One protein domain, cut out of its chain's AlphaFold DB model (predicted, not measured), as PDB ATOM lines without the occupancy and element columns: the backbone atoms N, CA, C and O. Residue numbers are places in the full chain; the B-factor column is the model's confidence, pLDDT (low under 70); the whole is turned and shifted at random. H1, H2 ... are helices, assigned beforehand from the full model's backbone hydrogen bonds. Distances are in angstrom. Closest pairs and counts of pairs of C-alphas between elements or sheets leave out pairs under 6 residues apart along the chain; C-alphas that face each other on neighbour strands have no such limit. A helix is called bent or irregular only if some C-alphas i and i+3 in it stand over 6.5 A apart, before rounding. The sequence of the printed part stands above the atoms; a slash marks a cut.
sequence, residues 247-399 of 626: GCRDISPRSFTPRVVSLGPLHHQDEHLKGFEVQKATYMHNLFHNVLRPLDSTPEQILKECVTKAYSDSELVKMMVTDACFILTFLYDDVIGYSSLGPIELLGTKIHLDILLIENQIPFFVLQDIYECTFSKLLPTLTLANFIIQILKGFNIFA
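This is residues 247 to 399 of the 626 residues of an uncharacterized protein of Artemisia annua (UniProt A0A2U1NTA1). One long helix, H4, runs through the middle, with H2 crossing it on one side and H6 and H8 packed across it on the other; H3 packs near its first end and H5 stands near its last half. H1 lies farthest from this core and touches no helix, joined to it by a long stretch without a named element, residues 252 to 273. The printed part has 153 residues with eight named helices, H1 to H8 in order, and no named strand, so its class is all helix. It is compact, with a radius of gyration of the C-alphas of 15.6 A and spans of 51 by 39 by 28 A.

Begin at H1, residues 247 to 251, and go on to H2, residues 274 to 291. H3, residues 299 to 309, is close to H2 but not clearly touching, with the C-alphas of Phe 288 and Pro 299 closest at 5.5 A. Next comes the hub, H4, residues 315 to 336. With residues 322 to 330 alone it touches residues 280 to 287 of H2, closest at the C-alphas of Lys 280 and Phe 326, 5.7 A, at a steep tilt of 63 degrees, the same way. It touches H3 with residues 317 to 321 alone, closest at Val 307 and Val 321, C-alphas 7.1 A apart. H5, residues 345 to 355, and H4 are near each other; H5 is irregular, with C-alphas 346 and 349 7.1 A apart. H6, residues 364 to 373, touches residues 320 to 328 of H4 alone, closest at the C-alphas of Ala 324 and Leu 367, 5.4 A, only just about perpendicular at 70.0 degrees. H6 also touches H3, closest at the C-alphas of Cys 306 and Ile 370, 5.7 A. H7, residues 375 to 378, and H6 meet only through their link. H8, residues 384 to 395, touches H4 with residues 387 to 391 alone, closest at the C-alphas of Leu 331 and Phe 387, 6.1 A. Every O i to N i+4 pair is within hydrogen-bond range in H3, H4 and H6, against 12 of 14 in H2, 5 of 7 in H5, 4 of 8 in H8 and 0 of 1 in H1, where 0 of 2 O i to N i+3 pairs are within range; H7 is too short for an i+4 pair.

Find C-alpha 247 at (48.363, -26.973, -73.758), where H1 begins. H2 is 25.1 A long, H3 15.4 A, H5 15.8 A and H6 14.4 A. From C-alpha 315 at (25.373, -42.362, -58.317), H4 runs 31.9 A. H8, 17.6 A, ends at C-alpha 395 at (56.202, -35.318, -50.935).

The C-alphas farthest apart, Gly 247 and Asp 296, are 51.9 A apart. The printed part has no cut, and the link from H1 to H2 is long. Look for pLDDT under 70 at residues 306 to 314, 337 to 346 and 399.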
ATOM      1  N   GLY A 247      47.013 -27.532 -73.584       73.62
ATOM      2  CA  GLY A 247      48.363 -26.973 -73.758       73.62
ATOM      3  C   GLY A 247      49.326 -27.339 -72.624       73.62
ATOM      4  O   GLY A 247      50.453 -27.767 -72.869       73.62
ATOM      5  N   CYS A 248      48.860 -27.259 -71.375       82.06
ATOM      6  CA  CYS A 248      49.633 -27.689 -70.211       82.06
ATOM      7  C   CYS A 248      49.816 -29.215 -70.185       82.06
ATOM      8  O   CYS A 248      50.881 -29.711 -69.807       82.06
ATOM      9  N   ARG A 249      48.787 -29.967 -70.602       84.81
ATOM     10  CA  ARG A 249      48.824 -31.433 -70.676       84.81
ATOM     11  C   ARG A 249      49.802 -31.937 -71.733       84.81
ATOM     12  O   ARG A 249      50.516 -32.890 -71.451       84.81
ATOM     13  N   ASP A 250      49.873 -31.304 -72.896       83.88
ATOM     14  CA  ASP A 250      50.735 -31.711 -74.009       83.88
ATOM     15  C   ASP A 250      52.221 -31.666 -73.631       83.88
ATOM     16  O   ASP A 250      52.997 -32.526 -74.050       83.88
ATOM     17  N   ILE A 251      52.614 -30.703 -72.790       85.38
ATOM     18  CA  ILE A 251      53.987 -30.590 -72.279       85.38
ATOM     19  C   ILE A 251      54.340 -31.783 -71.389       85.38
ATOM     20  O   ILE A 251      55.460 -32.288 -71.444       85.38
ATOM     21  N   SER A 252      53.404 -32.225 -70.546       88.44
ATOM     22  CA  SER A 252      53.651 -33.298 -69.582       88.44
ATOM     23  C   SER A 252      52.399 -34.146 -69.333       88.44
ATOM     24  O   SER A 252      51.762 -34.039 -68.279       88.44
ATOM     25  N   PRO A 253      52.044 -35.058 -70.263       86.00
ATOM     26  CA  PRO A 253      50.792 -35.812 -70.167       86.00
ATOM     27  C   PRO A 253      50.718 -36.675 -68.903       86.00
ATOM     28  O   PRO A 253      49.671 -36.824 -68.279       86.00
ATOM     29  N   ARG A 254      51.868 -37.212 -68.476       88.06
ATOM     30  CA  ARG A 254      51.996 -38.094 -67.304       88.06
ATOM     31  C   ARG A 254      51.861 -37.379 -65.959       88.06
ATOM     32  O   ARG A 254      51.834 -38.072 -64.938       88.06
ATOM     33  N   SER A 255      51.824 -36.047 -65.956       92.25
ATOM     34  CA  SER A 255      51.708 -35.233 -64.743       92.25
ATOM     35  C   SER A 255      50.263 -35.004 -64.316       92.25
ATOM     36  O   SER A 255      50.046 -34.557 -63.201       92.25
ATOM     37  N   PHE A 256      49.278 -35.325 -65.159       91.75
ATOM     38  CA  PHE A 256      47.864 -35.057 -64.868       91.75
ATOM     39  C   PHE A 256      46.964 -36.290 -64.985       91.75
ATOM     40  O   PHE A 256      45.771 -36.193 -64.737       91.75
ATOM     41  N   THR A 257      47.503 -37.446 -65.380       91.12
ATOM     42  CA  THR A 257      46.720 -38.679 -65.550       91.12
ATOM     43  C   THR A 257      46.934 -39.627 -64.367       91.12
ATOM     44  O   THR A 257      48.082 -40.033 -64.138       91.12
ATOM     45  N   PRO A 258      45.864 -40.029 -63.652       93.25
ATOM     46  CA  PRO A 258      45.969 -41.004 -62.575       93.25
ATOM     47  C   PRO A 258      46.451 -42.361 -63.088       93.25
ATOM     48  O   PRO A 258      46.123 -42.804 -64.196       93.25
ATOM     49  N   ARG A 259      47.279 -43.018 -62.277       91.50
ATOM     50  CA  ARG A 259      48.024 -44.230 -62.652       91.50
ATOM     51  C   ARG A 259      47.446 -45.500 -62.044       91.50
ATOM     52  O   ARG A 259      47.699 -46.582 -62.572       91.50
ATOM     53  N   VAL A 260      46.761 -45.386 -60.916       91.81
ATOM     54  CA  VAL A 260      46.290 -46.502 -60.095       91.81
ATOM     55  C   VAL A 260      44.830 -46.316 -59.722       91.81
ATOM     56  O   VAL A 260      44.058 -47.257 -59.876       91.81
ATOM     57  N   VAL A 261      44.456 -45.131 -59.235       92.69
ATOM     58  CA  VAL A 261      43.134 -44.902 -58.654       92.69
ATOM     59  C   VAL A 261      42.478 -43.635 -59.198       92.69
ATOM     60  O   VAL A 261      43.031 -42.542 -59.112       92.69
ATOM     61  N   SER A 262      41.273 -43.789 -59.739       93.56
ATOM     62  CA  SER A 262      40.334 -42.699 -60.024       93.56
ATOM     63  C   SER A 262      39.720 -42.187 -58.724       93.56
ATOM     64  O   SER A 262      39.370 -42.987 -57.866       93.56
ATOM     65  N   LEU A 263      39.550 -40.883 -58.566       91.56
ATOM     66  CA  LEU A 263      38.893 -40.245 -57.427       91.56
ATOM     67  C   LEU A 263      37.945 -39.178 -57.969       91.56
ATOM     68  O   LEU A 263      38.363 -38.267 -58.686       91.56
ATOM     69  N   GLY A 264      36.666 -39.294 -57.627       86.06
ATOM     70  CA  GLY A 264      35.625 -38.459 -58.198       86.06
ATOM     71  C   GLY A 264      35.297 -38.817 -59.657       86.06
ATOM     72  O   GLY A 264      35.756 -39.829 -60.192       86.06
ATOM     73  N   PRO A 265      34.453 -38.004 -60.316       81.19
ATOM     74  CA  PRO A 265      33.784 -38.405 -61.553       81.19
ATOM     75  C   PRO A 265      34.644 -38.328 -62.818       81.19
ATOM     76  O   PRO A 265      34.327 -39.026 -63.778       81.19
ATOM     77  N   LEU A 266      35.704 -37.510 -62.841       80.50
ATOM     78  CA  LEU A 266      36.446 -37.186 -64.070       80.50
ATOM     79  C   LEU A 266      37.126 -38.412 -64.694       80.50
ATOM     80  O   LEU A 266      36.946 -38.671 -65.879       80.50
ATOM     81  N   HIS A 267      37.829 -39.203 -63.882       86.06
ATOM     82  CA  HIS A 267      38.551 -40.400 -64.332       86.06
ATOM     83  C   HIS A 267      37.817 -41.712 -64.032       86.06
ATOM     84  O   HIS A 267      38.339 -42.796 -64.281       86.06
ATOM     85  N   HIS A 268      36.597 -41.653 -63.485       83.19
ATOM     86  CA  HIS A 268      35.877 -42.849 -63.030       83.19
ATOM     87  C   HIS A 268      35.576 -43.846 -64.161       83.19
ATOM     88  O   HIS A 268      35.443 -45.049 -63.930       83.19
ATOM     89  N   GLN A 269      35.450 -43.357 -65.396       81.56
ATOM     90  CA  GLN A 269      35.156 -44.193 -66.560       81.56
ATOM     91  C   GLN A 269      36.402 -44.699 -67.297       81.56
ATOM     92  O   GLN A 269      36.250 -45.531 -68.199       81.56
ATOM     93  N   ASP A 270      37.602 -44.281 -66.888       86.44
ATOM     94  CA  ASP A 270      38.855 -44.658 -67.538       86.44
ATOM     95  C   ASP A 270      39.102 -46.166 -67.402       86.44
ATOM     96  O   ASP A 270      39.171 -46.727 -66.303       86.44
ATOM     97  N   GLU A 271      39.242 -46.854 -68.538       88.31
ATOM     98  CA  GLU A 271      39.310 -48.319 -68.560       88.31
ATOM     99  C   GLU A 271      40.495 -48.881 -67.767       88.31
ATOM    100  O   GLU A 271      40.360 -49.934 -67.139       88.31
ATOM    101  N   HIS A 272      41.635 -48.180 -67.739       90.50
ATOM    102  CA  HIS A 272      42.822 -48.632 -67.007       90.50
ATOM    103  C   HIS A 272      42.685 -48.509 -65.484       90.50
ATOM    104  O   HIS A 272      43.438 -49.171 -64.769       90.50
ATOM    105  N   LEU A 273      41.724 -47.723 -64.985       91.31
ATOM    106  CA  LEU A 273      41.497 -47.489 -63.550       91.31
ATOM    107  C   LEU A 273      40.354 -48.334 -62.986       91.31
ATOM    108  O   LEU A 273      40.366 -48.664 -61.799       91.31
ATOM    109  N   LYS A 274      39.414 -48.782 -63.834       86.75
ATOM    110  CA  LYS A 274      38.274 -49.636 -63.437       86.75
ATOM    111  C   LYS A 274      38.690 -50.877 -62.655       86.75
ATOM    112  O   LYS A 274      37.963 -51.327 -61.771       86.75
ATOM    113  N   GLY A 275      39.867 -51.424 -62.961       84.00
ATOM    114  CA  GLY A 275      40.418 -52.575 -62.254       84.00
ATOM    115  C   GLY A 275      40.596 -52.346 -60.751       84.00
ATOM    116  O   GLY A 275      40.474 -53.313 -60.009       84.00
ATOM    117  N   PHE A 276      40.841 -51.103 -60.314       89.12
ATOM    118  CA  PHE A 276      41.094 -50.743 -58.914       89.12
ATOM    119  C   PHE A 276      39.817 -50.428 -58.111       89.12
ATOM    120  O   PHE A 276      39.839 -50.429 -56.880       89.12
ATOM    121  N   GLU A 277      38.672 -50.218 -58.768       86.25
ATOM    122  CA  GLU A 277      37.388 -49.973 -58.085       86.25
ATOM    123  C   GLU A 277      36.978 -51.159 -57.183       86.25
ATOM    124  O   GLU A 277      36.391 -50.984 -56.113       86.25
ATOM    125  N   VAL A 278      37.379 -52.386 -57.544       83.88
ATOM    126  CA  VAL A 278      37.177 -53.594 -56.719       83.88
ATOM    127  C   VAL A 278      37.971 -53.521 -55.406       83.88
ATOM    128  O   VAL A 278      37.511 -53.961 -54.346       83.88
ATOM    129  N   GLN A 279      39.168 -52.943 -55.447       84.44
ATOM    130  CA  GLN A 279      40.047 -52.776 -54.298       84.44
ATOM    131  C   GLN A 279      39.471 -51.711 -53.372       84.44
ATOM    132  O   GLN A 279      39.421 -51.956 -52.169       84.44
ATOM    133  N   LYS A 280      38.927 -50.604 -53.894       87.44
ATOM    134  CA  LYS A 280      38.210 -49.620 -53.062       87.44
ATOM    135  C   LYS A 280      37.058 -50.249 -52.281       87.44
ATOM    136  O   LYS A 280      36.925 -49.996 -51.086       87.44
ATOM    137  N   ALA A 281      36.281 -51.137 -52.905       82.06
ATOM    138  CA  ALA A 281      35.229 -51.875 -52.203       82.06
ATOM    139  C   ALA A 281      35.789 -52.761 -51.070       82.06
ATOM    140  O   ALA A 281      35.174 -52.881 -50.010       82.06
ATOM    141  N   THR A 282      36.985 -53.330 -51.256       82.62
ATOM    142  CA  THR A 282      37.697 -54.092 -50.214       82.62
ATOM    143  C   THR A 282      38.154 -53.189 -49.064       82.62
ATOM    144  O   THR A 282      37.965 -53.550 -47.902       82.62
ATOM    145  N   TYR A 283      38.692 -52.001 -49.363       84.00
ATOM    146  CA  TYR A 283      39.024 -50.985 -48.356       84.00
ATOM    147  C   TYR A 283      37.794 -50.567 -47.560       84.00
ATOM    148  O   TYR A 283      37.835 -50.549 -46.334       84.00
ATOM    149  N   MET A 284      36.678 -50.315 -48.242       81.88
ATOM    150  CA  MET A 284      35.423 -49.949 -47.598       81.88
ATOM    151  C   MET A 284      34.915 -51.073 -46.683       81.88
ATOM    152  O   MET A 284      34.582 -50.828 -45.526       81.88
ATOM    153  N   HIS A 285      34.929 -52.323 -47.150       80.75
ATOM    154  CA  HIS A 285      34.577 -53.475 -46.319       80.75
ATOM    155  C   HIS A 285      35.487 -53.585 -45.081       80.75
ATOM    156  O   HIS A 285      35.001 -53.756 -43.963       80.75
ATOM    157  N   ASN A 286      36.804 -53.434 -45.246       80.06
ATOM    158  CA  ASN A 286      37.758 -53.480 -44.137       80.06
ATOM    159  C   ASN A 286      37.570 -52.325 -43.144       80.06
ATOM    160  O   ASN A 286      37.631 -52.558 -41.935       80.06
ATOM    161  N   LEU A 287      37.293 -51.113 -43.631       82.88
ATOM    162  CA  LEU A 287      36.988 -49.951 -42.803       82.88
ATOM    163  C   LEU A 287      35.827 -50.265 -41.855       82.88
ATOM    164  O   LEU A 287      35.974 -50.168 -40.640       82.88
ATOM    165  N   PHE A 288      34.690 -50.707 -42.392       80.94
ATOM    166  CA  PHE A 288      33.485 -50.915 -41.591       80.94
ATOM    167  C   PHE A 288      33.533 -52.161 -40.701       80.94
ATOM    168  O   PHE A 288      33.032 -52.126 -39.578       80.94
ATOM    169  N   HIS A 289      34.126 -53.261 -41.169       77.81
ATOM    170  CA  HIS A 289      34.095 -54.531 -40.436       77.81
ATOM    171  C   HIS A 289      35.292 -54.748 -39.503       77.81
ATOM    172  O   HIS A 289      35.169 -55.510 -38.539       77.81
ATOM    173  N   ASN A 290      36.423 -54.078 -39.748       78.88
ATOM    174  CA  ASN A 290      37.645 -54.254 -38.960       78.88
ATOM    175  C   ASN A 290      38.044 -52.973 -38.220       78.88
ATOM    176  O   ASN A 290      38.181 -53.010 -36.998       78.88
ATOM    177  N   VAL A 291      38.203 -51.852 -38.932       80.69
ATOM    178  CA  VAL A 291      38.758 -50.606 -38.365       80.69
ATOM    179  C   VAL A 291      37.754 -49.905 -37.448       80.69
ATOM    180  O   VAL A 291      38.080 -49.566 -36.314       80.69
ATOM    181  N   LEU A 292      36.512 -49.736 -37.907       83.50
ATOM    182  CA  LEU A 292      35.438 -49.058 -37.172       83.50
ATOM    183  C   LEU A 292      34.672 -49.981 -36.219       83.50
ATOM    184  O   LEU A 292      33.769 -49.524 -35.525       83.50
ATOM    185  N   ARG A 293      35.054 -51.261 -36.127       81.88
ATOM    186  CA  ARG A 293      34.456 -52.243 -35.206       81.88
ATOM    187  C   ARG A 293      34.369 -51.781 -33.739       81.88
ATOM    188  O   ARG A 293      33.428 -52.206 -33.072       81.88
ATOM    189  N   PRO A 294      35.309 -50.979 -33.198       83.25
ATOM    190  CA  PRO A 294      35.200 -50.466 -31.832       83.25
ATOM    191  C   PRO A 294      34.061 -49.458 -31.611       83.25
ATOM    192  O   PRO A 294      33.777 -49.143 -30.461       83.25
ATOM    193  N   LEU A 295      33.438 -48.925 -32.669       81.06
ATOM    194  CA  LEU A 295      32.312 -48.000 -32.547       81.06
ATOM    195  C   LEU A 295      31.015 -48.765 -32.233       81.06
ATOM    196  O   LEU A 295      30.735 -49.800 -32.829       81.06
ATOM    197  N   ASP A 296      30.177 -48.210 -31.354       74.69
ATOM    198  CA  ASP A 296      28.893 -48.818 -30.950       74.69
ATOM    199  C   ASP A 296      27.814 -48.806 -32.061       74.69
ATOM    200  O   ASP A 296      26.714 -49.330 -31.878       74.69
ATOM    201  N   SER A 297      28.096 -48.182 -33.209       78.38
ATOM    202  CA  SER A 297      27.171 -48.042 -34.344       78.38
ATOM    203  C   SER A 297      27.379 -49.145 -35.382       78.38
ATOM    204  O   SER A 297      28.511 -49.543 -35.649       78.38
ATOM    205  N   THR A 298      26.305 -49.619 -36.023       76.56
ATOM    206  CA  THR A 298      26.445 -50.611 -37.107       76.56
ATOM    207  C   THR A 298      26.998 -49.966 -38.387       76.56
ATOM    208  O   THR A 298      26.778 -48.769 -38.606       76.56
ATOM    209  N   PRO A 299      27.666 -50.728 -39.277       72.19
ATOM    210  CA  PRO A 299      28.101 -50.236 -40.587       72.19
ATOM    211  C   PRO A 299      27.007 -49.502 -41.368       72.19
ATOM    212  O   PRO A 299      27.254 -48.448 -41.947       72.19
ATOM    213  N   GLU A 300      25.774 -50.011 -41.332       73.38
ATOM    214  CA  GLU A 300      24.625 -49.415 -42.016       73.38
ATOM    215  C   GLU A 300      24.210 -48.076 -41.397       73.38
ATOM    216  O   GLU A 300      23.773 -47.180 -42.117       73.38
ATOM    217  N   GLN A 301      24.346 -47.918 -40.077       77.19
ATOM    218  CA  GLN A 301      24.065 -46.654 -39.393       77.19
ATOM    219  C   GLN A 301      25.104 -45.592 -39.753       77.19
ATOM    220  O   GLN A 301      24.723 -44.471 -40.084       77.19
ATOM    221  N   ILE A 302      26.389 -45.959 -39.755       72.94
ATOM    222  CA  ILE A 302      27.486 -45.052 -40.114       72.94
ATOM    223  C   ILE A 302      27.381 -44.659 -41.593       72.94
ATOM    224  O   ILE A 302      27.431 -43.475 -41.914       72.94
ATOM    225  N   LEU A 303      27.153 -45.618 -42.498       71.69
ATOM    226  CA  LEU A 303      26.989 -45.337 -43.927       71.69
ATOM    227  C   LEU A 303      25.768 -44.448 -44.191       71.69
ATOM    228  O   LEU A 303      25.838 -43.531 -45.004       71.69
ATOM    229  N   LYS A 304      24.654 -44.677 -43.486       73.75
ATOM    230  CA  LYS A 304      23.475 -43.812 -43.584       73.75
ATOM    231  C   LYS A 304      23.777 -42.396 -43.092       73.75
ATOM    232  O   LYS A 304      23.343 -41.448 -43.735       73.75
ATOM    233  N   GLU A 305      24.515 -42.235 -41.997       73.31
ATOM    234  CA  GLU A 305      24.972 -40.926 -41.503       73.31
ATOM    235  C   GLU A 305      25.857 -40.219 -42.547       73.31
ATOM    236  O   GLU A 305      25.603 -39.067 -42.886       73.31
ATOM    237  N   CYS A 306      26.814 -40.935 -43.145       69.50
ATOM    238  CA  CYS A 306      27.666 -40.448 -44.233       69.50
ATOM    239  C   CYS A 306      26.868 -39.989 -45.466       69.50
ATOM    240  O   CYS A 306      27.055 -38.877 -45.949       69.50
ATOM    241  N   VAL A 307      25.951 -40.824 -45.964       65.94
ATOM    242  CA  VAL A 307      25.157 -40.533 -47.172       65.94
ATOM    243  C   VAL A 307      24.126 -39.431 -46.916       65.94
ATOM    244  O   VAL A 307      23.903 -38.590 -47.779       65.94
ATOM    245  N   THR A 308      23.515 -39.383 -45.727       64.31
ATOM    246  CA  THR A 308      22.544 -38.326 -45.382       64.31
ATOM    247  C   THR A 308      23.189 -36.957 -45.187       64.31
ATOM    248  O   THR A 308      22.530 -35.957 -45.466       64.31
ATOM    249  N   LYS A 309      24.463 -36.895 -44.769       61.72
ATOM    250  CA  LYS A 309      25.254 -35.656 -44.805       61.72
ATOM    251  C   LYS A 309      25.627 -35.237 -46.238       61.72
ATOM    252  O   LYS A 309      25.653 -34.047 -46.520       61.72
ATOM    253  N   ALA A 310      25.826 -36.193 -47.150       52.50
ATOM    254  CA  ALA A 310      26.383 -35.976 -48.490       52.50
ATOM    255  C   ALA A 310      25.371 -35.675 -49.632       52.50
ATOM    256  O   ALA A 310      25.750 -35.758 -50.796       52.50
ATOM    257  N   TYR A 311      24.131 -35.255 -49.336       53.25
ATOM    258  CA  TYR A 311      23.055 -34.912 -50.303       53.25
ATOM    259  C   TYR A 311      22.332 -36.099 -50.993       53.25
ATOM    260  O   TYR A 311      22.643 -37.267 -50.791       53.25
ATOM    261  N   SER A 312      21.258 -35.784 -51.741       53.38
ATOM    262  CA  SER A 312      20.246 -36.717 -52.276       53.38
ATOM    263  C   SER A 312      20.793 -37.854 -53.154       53.38
ATOM    264  O   SER A 312      21.708 -37.655 -53.948       53.38
ATOM    265  N   ASP A 313      20.133 -39.014 -53.046       51.09
ATOM    266  CA  ASP A 313      20.461 -40.323 -53.637       51.09
ATOM    267  C   ASP A 313      20.780 -40.251 -55.148       51.09
ATOM    268  O   ASP A 313      19.894 -40.256 -56.005       51.09
ATOM    269  N   SER A 314      22.069 -40.150 -55.476       65.25
ATOM    270  CA  SER A 314      22.594 -40.141 -56.844       65.25
ATOM    271  C   SER A 314      23.867 -40.985 -56.920       65.25
ATOM    272  O   SER A 314      24.602 -41.114 -55.938       65.25
ATOM    273  N   GLU A 315      24.152 -41.568 -58.087       72.75
ATOM    274  CA  GLU A 315      25.373 -42.362 -58.317       72.75
ATOM    275  C   GLU A 315      26.658 -41.569 -58.012       72.75
ATOM    276  O   GLU A 315      27.651 -42.138 -57.562       72.75
ATOM    277  N   LEU A 316      26.611 -40.238 -58.149       76.38
ATOM    278  CA  LEU A 316      27.696 -39.332 -57.775       76.38
ATOM    279  C   LEU A 316      28.002 -39.366 -56.268       76.38
ATOM    280  O   LEU A 316      29.167 -39.418 -55.884       76.38
ATOM    281  N   VAL A 317      26.977 -39.385 -55.410       75.81
ATOM    282  CA  VAL A 317      27.159 -39.436 -53.947       75.81
ATOM    283  C   VAL A 317      27.785 -40.765 -53.534       75.81
ATOM    284  O   VAL A 317      28.708 -40.786 -52.723       75.81
ATOM    285  N   LYS A 318      27.342 -41.882 -54.125       77.25
ATOM    286  CA  LYS A 318      27.929 -43.205 -53.848       77.25
ATOM    287  C   LYS A 318      29.409 -43.250 -54.214       77.25
ATOM    288  O   LYS A 318      30.205 -43.773 -53.434       77.25
ATOM    289  N   MET A 319      29.768 -42.681 -55.363       85.56
ATOM    290  CA  MET A 319      31.156 -42.550 -55.801       85.56
ATOM    291  C   MET A 319      31.969 -41.715 -54.805       85.56
ATOM    292  O   MET A 319      32.956 -42.205 -54.266       85.56
ATOM    293  N   MET A 320      31.504 -40.507 -54.476       85.44
ATOM    294  CA  MET A 320      32.186 -39.603 -53.543       85.44
ATOM    295  C   MET A 320      32.395 -40.225 -52.157       85.44
ATOM    296  O   MET A 320      33.485 -40.123 -51.600       85.44
ATOM    297  N   VAL A 321      31.379 -40.900 -51.607       84.25
ATOM    298  CA  VAL A 321      31.478 -41.583 -50.306       84.25
ATOM    299  C   VAL A 321      32.465 -42.748 -50.374       84.25
ATOM    300  O   VAL A 321      33.288 -42.895 -49.473       84.25
ATOM    301  N   THR A 322      32.418 -43.555 -51.439       87.38
ATOM    302  CA  THR A 322      33.342 -44.690 -51.625       87.38
ATOM    303  C   THR A 322      34.788 -44.206 -51.710       87.38
ATOM    304  O   THR A 322      35.658 -44.737 -51.018       87.38
ATOM    305  N   ASP A 323      35.030 -43.161 -52.498       92.00
ATOM    306  CA  ASP A 323      36.355 -42.576 -52.689       92.00
ATOM    307  C   ASP A 323      36.869 -41.914 -51.410       92.00
ATOM    308  O   ASP A 323      38.017 -42.130 -51.029       92.00
ATOM    309  N   ALA A 324      36.013 -41.186 -50.686       90.69
ATOM    310  CA  ALA A 324      36.363 -40.604 -49.394       90.69
ATOM    311  C   ALA A 324      36.706 -41.681 -48.352       90.69
ATOM    312  O   ALA A 324      37.724 -41.574 -47.669       90.69
ATOM    313  N   CYS A 325      35.903 -42.746 -48.245       88.31
ATOM    314  CA  CYS A 325      36.196 -43.874 -47.361       88.31
ATOM    315  C   CYS A 325      37.521 -44.551 -47.729       88.31
ATOM    316  O   CYS A 325      38.312 -44.855 -46.834       88.31
ATOM    317  N   PHE A 326      37.779 -44.765 -49.022       91.69
ATOM    318  CA  PHE A 326      39.050 -45.302 -49.501       91.69
ATOM    319  C   PHE A 326      40.223 -44.403 -49.095       91.69
ATOM    320  O   PHE A 326      41.133 -44.895 -48.431       91.69
ATOM    321  N   ILE A 327      40.176 -43.104 -49.421       91.62
ATOM    322  CA  ILE A 327      41.238 -42.139 -49.098       91.62
ATOM    323  C   ILE A 327      41.522 -42.161 -47.597       91.62
ATOM    324  O   ILE A 327      42.662 -42.356 -47.193       91.62
ATOM    325  N   LEU A 328      40.499 -42.013 -46.752       90.06
ATOM    326  CA  LEU A 328      40.695 -41.942 -45.301       90.06
ATOM    327  C   LEU A 328      41.252 -43.244 -44.715       90.06
ATOM    328  O   LEU A 328      42.086 -43.193 -43.815       90.06
ATOM    329  N   THR A 329      40.820 -44.399 -45.229       88.00
ATOM    330  CA  THR A 329      41.344 -45.704 -44.794       88.00
ATOM    331  C   THR A 329      42.791 -45.888 -45.229       88.00
ATOM    332  O   THR A 329      43.618 -46.304 -44.428       88.00
ATOM    333  N   PHE A 330      43.111 -45.522 -46.471       87.12
ATOM    334  CA  PHE A 330      44.473 -45.561 -46.991       87.12
ATOM    335  C   PHE A 330      45.408 -44.655 -46.171       87.12
ATOM    336  O   PHE A 330      46.452 -45.104 -45.709       87.12
ATOM    337  N   LEU A 331      44.980 -43.419 -45.883       85.00
ATOM    338  CA  LEU A 331      45.727 -42.489 -45.030       85.00
ATOM    339  C   LEU A 331      45.882 -43.006 -43.589       85.00
ATOM    340  O   LEU A 331      46.922 -42.807 -42.967       85.00
ATOM    341  N   TYR A 332      44.859 -43.663 -43.038       83.75
ATOM    342  CA  TYR A 332      44.917 -44.264 -41.704       83.75
ATOM    343  C   TYR A 332      45.950 -45.393 -41.616       83.75
ATOM    344  O   TYR A 332      46.742 -45.424 -40.670       83.75
ATOM    345  N   ASP A 333      45.943 -46.304 -42.593       79.94
ATOM    346  CA  ASP A 333      46.857 -47.449 -42.636       79.94
ATOM    347  C   ASP A 333      48.322 -46.983 -42.655       79.94
ATOM    348  O   ASP A 333      49.153 -47.514 -41.907       79.94
ATOM    349  N   ASP A 334      48.607 -45.925 -43.418       75.31
ATOM    350  CA  ASP A 334      49.933 -45.312 -43.487       75.31
ATOM    351  C   ASP A 334      50.349 -44.631 -42.177       75.31
ATOM    352  O   ASP A 334      51.490 -44.785 -41.735       75.31
ATOM    353  N   VAL A 335      49.434 -43.922 -41.503       74.81
ATOM    354  CA  VAL A 335      49.723 -43.257 -40.217       74.81
ATOM    355  C   VAL A 335      50.076 -44.266 -39.123       74.81
ATOM    356  O   VAL A 335      50.949 -43.995 -38.295       74.81
ATOM    357  N   ILE A 336      49.412 -45.423 -39.087       71.75
ATOM    358  CA  ILE A 336      49.658 -46.446 -38.055       71.75
ATOM    359  C   ILE A 336      50.819 -47.376 -38.442       71.75
ATOM    360  O   ILE A 336      51.314 -48.134 -37.605       71.75
ATOM    361  N   GLY A 337      51.311 -47.301 -39.681       62.53
ATOM    362  CA  GLY A 337      52.355 -48.196 -40.176       62.53
ATOM    363  C   GLY A 337      51.880 -49.648 -40.251       62.53
ATOM    364  O   GLY A 337      52.695 -50.571 -40.155       62.53
ATOM    365  N   TYR A 338      50.566 -49.876 -40.387       53.78
ATOM    366  CA  TYR A 338      50.032 -51.210 -40.636       53.78
ATOM    367  C   TYR A 338      50.310 -51.567 -42.096       53.78
ATOM    368  O   TYR A 338      49.491 -51.376 -42.990       53.78
ATOM    369  N   SER A 339      51.464 -52.182 -42.332       47.16
ATOM    370  CA  SER A 339      51.756 -52.938 -43.547       47.16
ATOM    371  C   SER A 339      50.903 -54.220 -43.590       47.16
ATOM    372  O   SER A 339      51.412 -55.335 -43.492       47.16
ATOM    373  N   SER A 340      49.575 -54.072 -43.680       44.03
ATOM    374  CA  SER A 340      48.672 -55.121 -44.187       44.03
ATOM    375  C   SER A 340      48.382 -54.950 -45.686       44.03
ATOM    376  O   SER A 340      47.669 -55.745 -46.296       44.03
ATOM    377  N   LEU A 341      48.995 -53.943 -46.311       47.94
ATOM    378  CA  LEU A 341      49.148 -53.831 -47.753       47.94
ATOM    379  C   LEU A 341      50.079 -54.952 -48.219       47.94
ATOM    380  O   LEU A 341      51.288 -54.807 -48.149       47.94
ATOM    381  N   GLY A 342      49.542 -56.087 -48.664       53.34
ATOM    382  CA  GLY A 342      50.343 -57.139 -49.299       53.34
ATOM    383  C   GLY A 342      51.000 -56.652 -50.615       53.34
ATOM    384  O   GLY A 342      51.866 -55.788 -50.603       53.34
ATOM    385  N   PRO A 343      50.605 -57.135 -51.805       49.47
ATOM    386  CA  PRO A 343      51.182 -56.703 -53.094       49.47
ATOM    387  C   PRO A 343      51.045 -55.203 -53.458       49.47
ATOM    388  O   PRO A 343      51.466 -54.807 -54.543       49.47
ATOM    389  N   ILE A 344      50.422 -54.378 -52.606       55.84
ATOM    390  CA  ILE A 344      50.027 -52.984 -52.881       55.84
ATOM    391  C   ILE A 344      51.021 -51.971 -52.278       55.84
ATOM    392  O   ILE A 344      50.994 -50.805 -52.654       55.84
ATOM    393  N   GLU A 345      51.979 -52.390 -51.442       58.28
ATOM    394  CA  GLU A 345      53.032 -51.499 -50.913       58.28
ATOM    395  C   GLU A 345      53.804 -50.780 -52.044       58.28
ATOM    396  O   GLU A 345      54.018 -49.571 -52.003       58.28
ATOM    397  N   LEU A 346      54.086 -51.492 -53.143       62.38
ATOM    398  CA  LEU A 346      54.692 -50.947 -54.371       62.38
ATOM    399  C   LEU A 346      53.817 -49.917 -55.114       62.38
ATOM    400  O   LEU A 346      54.326 -49.154 -55.937       62.38
ATOM    401  N   LEU A 347      52.506 -49.908 -54.869       78.69
ATOM    402  CA  LEU A 347      51.554 -48.962 -55.455       78.69
ATOM    403  C   LEU A 347      51.327 -47.741 -54.557       78.69
ATOM    404  O   LEU A 347      50.853 -46.729 -55.067       78.69
ATOM    405  N   GLY A 348      51.701 -47.798 -53.273       81.88
ATOM    406  CA  GLY A 348      51.425 -46.745 -52.292       81.88
ATOM    407  C   GLY A 348      51.899 -45.367 -52.748       81.88
ATOM    408  O   GLY A 348      51.112 -44.427 -52.793       81.88
ATOM    409  N   THR A 349      53.148 -45.235 -53.206       83.00
ATOM    410  CA  THR A 349      53.661 -43.960 -53.749       83.00
ATOM    411  C   THR A 349      52.846 -43.458 -54.942       83.00
ATOM    412  O   THR A 349      52.640 -42.259 -55.071       83.00
ATOM    413  N   LYS A 350      52.353 -44.344 -55.814       87.56
ATOM    414  CA  LYS A 350      51.538 -43.935 -56.968       87.56
ATOM    415  C   LYS A 350      50.136 -43.496 -56.549       87.56
ATOM    416  O   LYS A 350      49.653 -42.511 -57.084       87.56
ATOM    417  N   ILE A 351      49.529 -44.172 -55.571       90.50
ATOM    418  CA  ILE A 351      48.234 -43.780 -54.993       90.50
ATOM    419  C   ILE A 351      48.338 -42.388 -54.363       90.50
ATOM    420  O   ILE A 351      47.483 -41.543 -54.600       90.50
ATOM    421  N   HIS A 352      49.415 -42.112 -53.626       88.81
ATOM    422  CA  HIS A 352      49.670 -40.780 -53.084       88.81
ATOM    423  C   HIS A 352      49.740 -39.691 -54.152       88.81
ATOM    424  O   HIS A 352      49.170 -38.620 -53.971       88.81
ATOM    425  N   LEU A 353      50.427 -39.961 -55.262       90.38
ATOM    426  CA  LEU A 353      50.514 -39.009 -56.367       90.38
ATOM    427  C   LEU A 353      49.155 -38.817 -57.036       90.38
ATOM    428  O   LEU A 353      48.789 -37.679 -57.305       90.38
ATOM    429  N   ASP A 354      48.391 -39.896 -57.234       93.75
ATOM    430  CA  ASP A 354      47.033 -39.836 -57.780       93.75
ATOM    431  C   ASP A 354      46.099 -38.989 -56.896       93.75
ATOM    432  O   ASP A 354      45.252 -38.278 -57.428       93.75
ATOM    433  N   ILE A 355      46.270 -39.004 -55.566       92.06
ATOM    434  CA  ILE A 355      45.522 -38.157 -54.611       92.06
ATOM    435  C   ILE A 355      45.849 -36.657 -54.774       92.06
ATOM    436  O   ILE A 355      45.037 -35.809 -54.396       92.06
ATOM    437  N   LEU A 356      47.018 -36.316 -55.324       91.88
ATOM    438  CA  LEU A 356      47.489 -34.938 -55.519       91.88
ATOM    439  C   LEU A 356      47.225 -34.385 -56.926       91.88
ATOM    440  O   LEU A 356      47.605 -33.248 -57.203       91.88
ATOM    441  N   LEU A 357      46.606 -35.155 -57.822       93.12
ATOM    442  CA  LEU A 357      46.290 -34.677 -59.169       93.12
ATOM    443  C   LEU A 357      45.059 -33.775 -59.143       93.12
ATOM    444  O   LEU A 357      44.034 -34.169 -58.601       93.12
ATOM    445  N   ILE A 358      45.125 -32.609 -59.789       90.94
ATOM    446  CA  ILE A 358      44.039 -31.613 -59.812       90.94
ATOM    447  C   ILE A 358      42.733 -32.148 -60.430       90.94
ATOM    448  O   ILE A 358      41.648 -31.796 -59.975       90.94
ATOM    449  N   GLU A 359      42.833 -33.051 -61.411       88.75
ATOM    450  CA  GLU A 359      41.684 -33.708 -62.058       88.75
ATOM    451  C   GLU A 359      41.201 -34.972 -61.332       88.75
ATOM    452  O   GLU A 359      40.208 -35.578 -61.725       88.75
ATOM    453  N   ASN A 360      41.874 -35.381 -60.256       92.62
ATOM    454  CA  ASN A 360      41.563 -36.596 -59.507       92.62
ATOM    455  C   ASN A 360      41.212 -36.250 -58.053       92.62
ATOM    456  O   ASN A 360      41.813 -36.740 -57.091       92.62
ATOM    457  N   GLN A 361      40.273 -35.319 -57.882       89.56
ATOM    458  CA  GLN A 361      39.886 -34.799 -56.574       89.56
ATOM    459  C   GLN A 361      38.416 -35.023 -56.267       89.56
ATOM    460  O   GLN A 361      37.554 -35.079 -57.141       89.56
ATOM    461  N   ILE A 362      38.148 -35.085 -54.967       87.62
ATOM    462  CA  ILE A 362      36.817 -34.924 -54.398       87.62
ATOM    463  C   ILE A 362      36.817 -33.681 -53.501       87.62
ATOM    464  O   ILE A 362      37.872 -33.334 -52.954       87.62
ATOM    465  N   PRO A 363      35.668 -33.006 -53.328       86.81
ATOM    466  CA  PRO A 363      35.603 -31.812 -52.493       86.81
ATOM    467  C   PRO A 363      36.019 -32.106 -51.046       86.81
ATOM    468  O   PRO A 363      35.630 -33.128 -50.475       86.81
ATOM    469  N   PHE A 364      36.771 -31.194 -50.426       87.69
ATOM    470  CA  PHE A 364      37.292 -31.393 -49.069       87.69
ATOM    471  C   PHE A 364      36.185 -31.591 -48.027       87.69
ATOM    472  O   PHE A 364      36.345 -32.396 -47.110       87.69
ATOM    473  N   PHE A 365      35.040 -30.914 -48.184       83.94
ATOM    474  CA  PHE A 365      33.914 -31.058 -47.257       83.94
ATOM    475  C   PHE A 365      33.405 -32.506 -47.189       83.94
ATOM    476  O   PHE A 365      33.073 -32.974 -46.106       83.94
ATOM    477  N   VAL A 366      33.433 -33.248 -48.307       84.88
ATOM    478  CA  VAL A 366      33.058 -34.670 -48.329       84.88
ATOM    479  C   VAL A 366      34.026 -35.467 -47.457       84.88
ATOM    480  O   VAL A 366      33.599 -36.247 -46.612       84.88
ATOM    481  N   LEU A 367      35.336 -35.252 -47.614       88.94
ATOM    482  CA  LEU A 367      36.347 -35.917 -46.786       88.94
ATOM    483  C   LEU A 367      36.164 -35.596 -45.302       88.94
ATOM    484  O   LEU A 367      36.247 -36.499 -44.471       88.94
ATOM    485  N   GLN A 368      35.887 -34.333 -44.972       87.56
ATOM    486  CA  GLN A 368      35.626 -33.914 -43.601       87.56
ATOM    487  C   GLN A 368      34.381 -34.599 -43.028       87.56
ATOM    488  O   GLN A 368      34.451 -35.159 -41.933       87.56
ATOM    489  N   ASP A 369      33.260 -34.588 -43.748       85.06
ATOM    490  CA  ASP A 369      32.003 -35.171 -43.274       85.06
ATOM    491  C   ASP A 369      32.159 -36.669 -42.995       85.06
ATOM    492  O   ASP A 369      31.717 -37.165 -41.954       85.06
ATOM    493  N   ILE A 370      32.846 -37.388 -43.891       87.00
ATOM    494  CA  ILE A 370      33.138 -38.812 -43.709       87.00
ATOM    495  C   ILE A 370      34.113 -39.024 -42.549       87.00
ATOM    496  O   ILE A 370      33.892 -39.926 -41.737       87.00
ATOM    497  N   TYR A 371      35.151 -38.192 -42.409       89.38
ATOM    498  CA  TYR A 371      36.081 -38.249 -41.278       89.38
ATOM    499  C   TYR A 371      35.350 -38.084 -39.940       89.38
ATOM    500  O   TYR A 371      35.564 -38.864 -39.009       89.38
ATOM    501  N   GLU A 372      34.436 -37.117 -39.853       87.75
ATOM    502  CA  GLU A 372      33.634 -36.850 -38.659       87.75
ATOM    503  C   GLU A 372      32.671 -37.987 -38.307       87.75
ATOM    504  O   GLU A 372      32.387 -38.232 -37.133       87.75
ATOM    505  N   CYS A 373      32.161 -38.694 -39.312       84.81
ATOM    506  CA  CYS A 373      31.303 -39.853 -39.102       84.81
ATOM    507  C   CYS A 373      32.087 -41.113 -38.698       84.81
ATOM    508  O   CYS A 373      31.485 -42.026 -38.128       84.81
ATOM    509  N   THR A 374      33.397 -41.163 -38.974       87.06
ATOM    510  CA  THR A 374      34.239 -42.366 -38.854       87.06
ATOM    511  C   THR A 374      35.422 -42.159 -37.899       87.06
ATOM    512  O   THR A 374      35.322 -42.439 -36.703       87.06
ATOM    513  N   PHE A 375      36.552 -41.672 -38.407       87.38
ATOM    514  CA  PHE A 375      37.829 -41.604 -37.706       87.38
ATOM    515  C   PHE A 375      37.853 -40.603 -36.555       87.38
ATOM    516  O   PHE A 375      38.552 -40.866 -35.584       87.38
ATOM    517  N   SER A 376      37.069 -39.521 -36.583       87.31
ATOM    518  CA  SER A 376      36.995 -38.593 -35.442       87.31
ATOM    519  C   SER A 376      36.452 -39.277 -34.177       87.31
ATOM    520  O   SER A 376      36.906 -38.995 -33.069       87.31
ATOM    521  N   LYS A 377      35.510 -40.220 -34.346       86.31
ATOM    522  CA  LYS A 377      34.918 -41.012 -33.258       86.31
ATOM    523  C   LYS A 377      35.912 -42.056 -32.741       86.31
ATOM    524  O   LYS A 377      35.923 -42.351 -31.550       86.31
ATOM    525  N   LEU A 378      36.753 -42.595 -33.629       84.94
ATOM    526  CA  LEU A 378      37.784 -43.586 -33.303       84.94
ATOM    527  C   LEU A 378      39.036 -42.955 -32.667       84.94
ATOM    528  O   LEU A 378      39.630 -43.536 -31.760       84.94
ATOM    529  N   LEU A 379      39.442 -41.778 -33.144       85.44
ATOM    530  CA  LEU A 379      40.678 -41.074 -32.796       85.44
ATOM    531  C   LEU A 379      40.379 -39.604 -32.434       85.44
ATOM    532  O   LEU A 379      40.724 -38.700 -33.197       85.44
ATOM    533  N   PRO A 380      39.798 -39.325 -31.249       81.75
ATOM    534  CA  PRO A 380      39.291 -37.990 -30.902       81.75
ATOM    535  C   PRO A 380      40.354 -36.886 -30.826       81.75
ATOM    536  O   PRO A 380      40.026 -35.704 -30.823       81.75
ATOM    537  N   THR A 381      41.627 -37.261 -30.707       82.12
ATOM    538  CA  THR A 381      42.762 -36.335 -30.588       82.12
ATOM    539  C   THR A 381      43.402 -35.979 -31.927       82.12
ATOM    540  O   THR A 381      44.270 -35.111 -31.959       82.12
ATOM    541  N   LEU A 382      43.045 -36.677 -33.009       82.38
ATOM    542  CA  LEU A 382      43.587 -36.434 -34.342       82.38
ATOM    543  C   LEU A 382      42.545 -35.712 -35.196       82.38
ATOM    544  O   LEU A 382      41.337 -35.895 -35.039       82.38
ATOM    545  N   THR A 383      43.024 -34.878 -36.111       86.12
ATOM    546  CA  THR A 383      42.205 -34.191 -37.115       86.12
ATOM    547  C   THR A 383      42.482 -34.758 -38.506       86.12
ATOM    548  O   THR A 383      43.538 -35.351 -38.738       86.12
ATOM    549  N   LEU A 384      41.577 -34.512 -39.459       85.81
ATOM    550  CA  LEU A 384      41.797 -34.841 -40.871       85.81
ATOM    551  C   LEU A 384      43.099 -34.215 -41.407       85.81
ATOM    552  O   LEU A 384      43.869 -34.867 -42.107       85.81
ATOM    553  N   ALA A 385      43.399 -32.979 -40.996       82.81
ATOM    554  CA  ALA A 385      44.647 -32.301 -41.329       82.81
ATOM    555  C   ALA A 385      45.883 -33.088 -40.858       82.81
ATOM    556  O   ALA A 385      46.874 -33.169 -41.581       82.81
ATOM    557  N   ASN A 386      45.830 -33.724 -39.680       81.12
ATOM    558  CA  ASN A 386      46.946 -34.539 -39.197       81.12
ATOM    559  C   ASN A 386      47.192 -35.771 -40.076       81.12
ATOM    560  O   ASN A 386      48.353 -36.128 -40.263       81.12
ATOM    561  N   PHE A 387      46.143 -36.394 -40.624       80.94
ATOM    562  CA  PHE A 387      46.282 -37.537 -41.535       80.94
ATOM    563  C   PHE A 387      46.954 -37.103 -42.837       80.94
ATOM    564  O   PHE A 387      47.926 -37.714 -43.275       80.94
ATOM    565  N   ILE A 388      46.476 -36.000 -43.412       83.69
ATOM    566  CA  ILE A 388      46.971 -35.492 -44.692       83.69
ATOM    567  C   ILE A 388      48.431 -35.016 -44.562       83.69
ATOM    568  O   ILE A 388      49.275 -35.411 -45.362       83.69
ATOM    569  N   ILE A 389      48.778 -34.236 -43.528       78.88
ATOM    570  CA  ILE A 389      50.132 -33.661 -43.363       78.88
ATOM    571  C   ILE A 389      51.223 -34.733 -43.275       78.88
ATOM    572  O   ILE A 389      52.302 -34.537 -43.833       78.88
ATOM    573  N   GLN A 390      50.985 -35.839 -42.564       75.00
ATOM    574  CA  GLN A 390      52.021 -36.866 -42.377       75.00
ATOM    575  C   GLN A 390      52.486 -37.459 -43.706       75.00
ATOM    576  O   GLN A 390      53.680 -37.682 -43.897       75.00
ATOM    577  N   ILE A 391      51.560 -37.622 -44.645       71.00
ATOM    578  CA  ILE A 391      51.856 -38.047 -46.007       71.00
ATOM    579  C   ILE A 391      52.530 -36.939 -46.805       71.00
ATOM    580  O   ILE A 391      53.554 -37.173 -47.446       71.00
ATOM    581  N   LEU A 392      51.985 -35.720 -46.753       73.50
ATOM    582  CA  LEU A 392      52.515 -34.594 -47.523       73.50
ATOM    583  C   LEU A 392      53.976 -34.280 -47.178       73.50
ATOM    584  O   LEU A 392      54.720 -33.851 -48.053       73.50
ATOM    585  N   LYS A 393      54.429 -34.571 -45.951       75.94
ATOM    586  CA  LYS A 393      55.851 -34.489 -45.580       75.94
ATOM    587  C   LYS A 393      56.754 -35.355 -46.465       75.94
ATOM    588  O   LYS A 393      57.861 -34.929 -46.773       75.94
ATOM    589  N   GLY A 394      56.290 -36.530 -46.895       75.69
ATOM    590  CA  GLY A 394      57.028 -37.415 -47.802       75.69
ATOM    591  C   GLY A 394      57.124 -36.893 -49.240       75.69
ATOM    592  O   GLY A 394      57.995 -37.326 -49.989       75.69
ATOM    593  N   PHE A 395      56.262 -35.942 -49.609       79.31
ATOM    594  CA  PHE A 395      56.202 -35.318 -50.935       79.31
ATOM    595  C   PHE A 395      56.578 -33.835 -50.908       79.31
ATOM    596  O   PHE A 395      56.413 -33.136 -51.908       79.31
ATOM    597  N   ASN A 396      57.090 -33.345 -49.776       82.12
ATOM    598  CA  ASN A 396      57.509 -31.965 -49.666       82.12
ATOM    599  C   ASN A 396      58.730 -31.722 -50.559       82.12
ATOM    600  O   ASN A 396      59.786 -32.327 -50.375       82.12
ATOM    601  N   ILE A 397      58.587 -30.810 -51.520       83.56
ATOM    602  CA  ILE A 397      59.663 -30.441 -52.448       83.56
ATOM    603  C   ILE A 397      60.753 -29.586 -51.779       83.56
ATOM    604  O   ILE A 397      61.847 -29.447 -52.326       83.56
ATOM    605  N   PHE A 398      60.484 -29.047 -50.585       82.50
ATOM    606  CA  PHE A 398      61.444 -28.285 -49.785       82.50
ATOM    607  C   PHE A 398      61.935 -29.098 -48.587       82.50
ATOM    608  O   PHE A 398      61.166 -29.808 -47.948       82.50
ATOM    609  N   ALA A 399      63.208 -28.954 -48.217       68.50
ATOM    610  CA  ALA A 399      63.787 -29.707 -47.093       68.50
ATOM    611  C   ALA A 399      63.330 -29.245 -45.684       68.50
ATOM    612  O   ALA A 399      63.830 -29.766 -44.688       68.50
TER     613      ALA A 399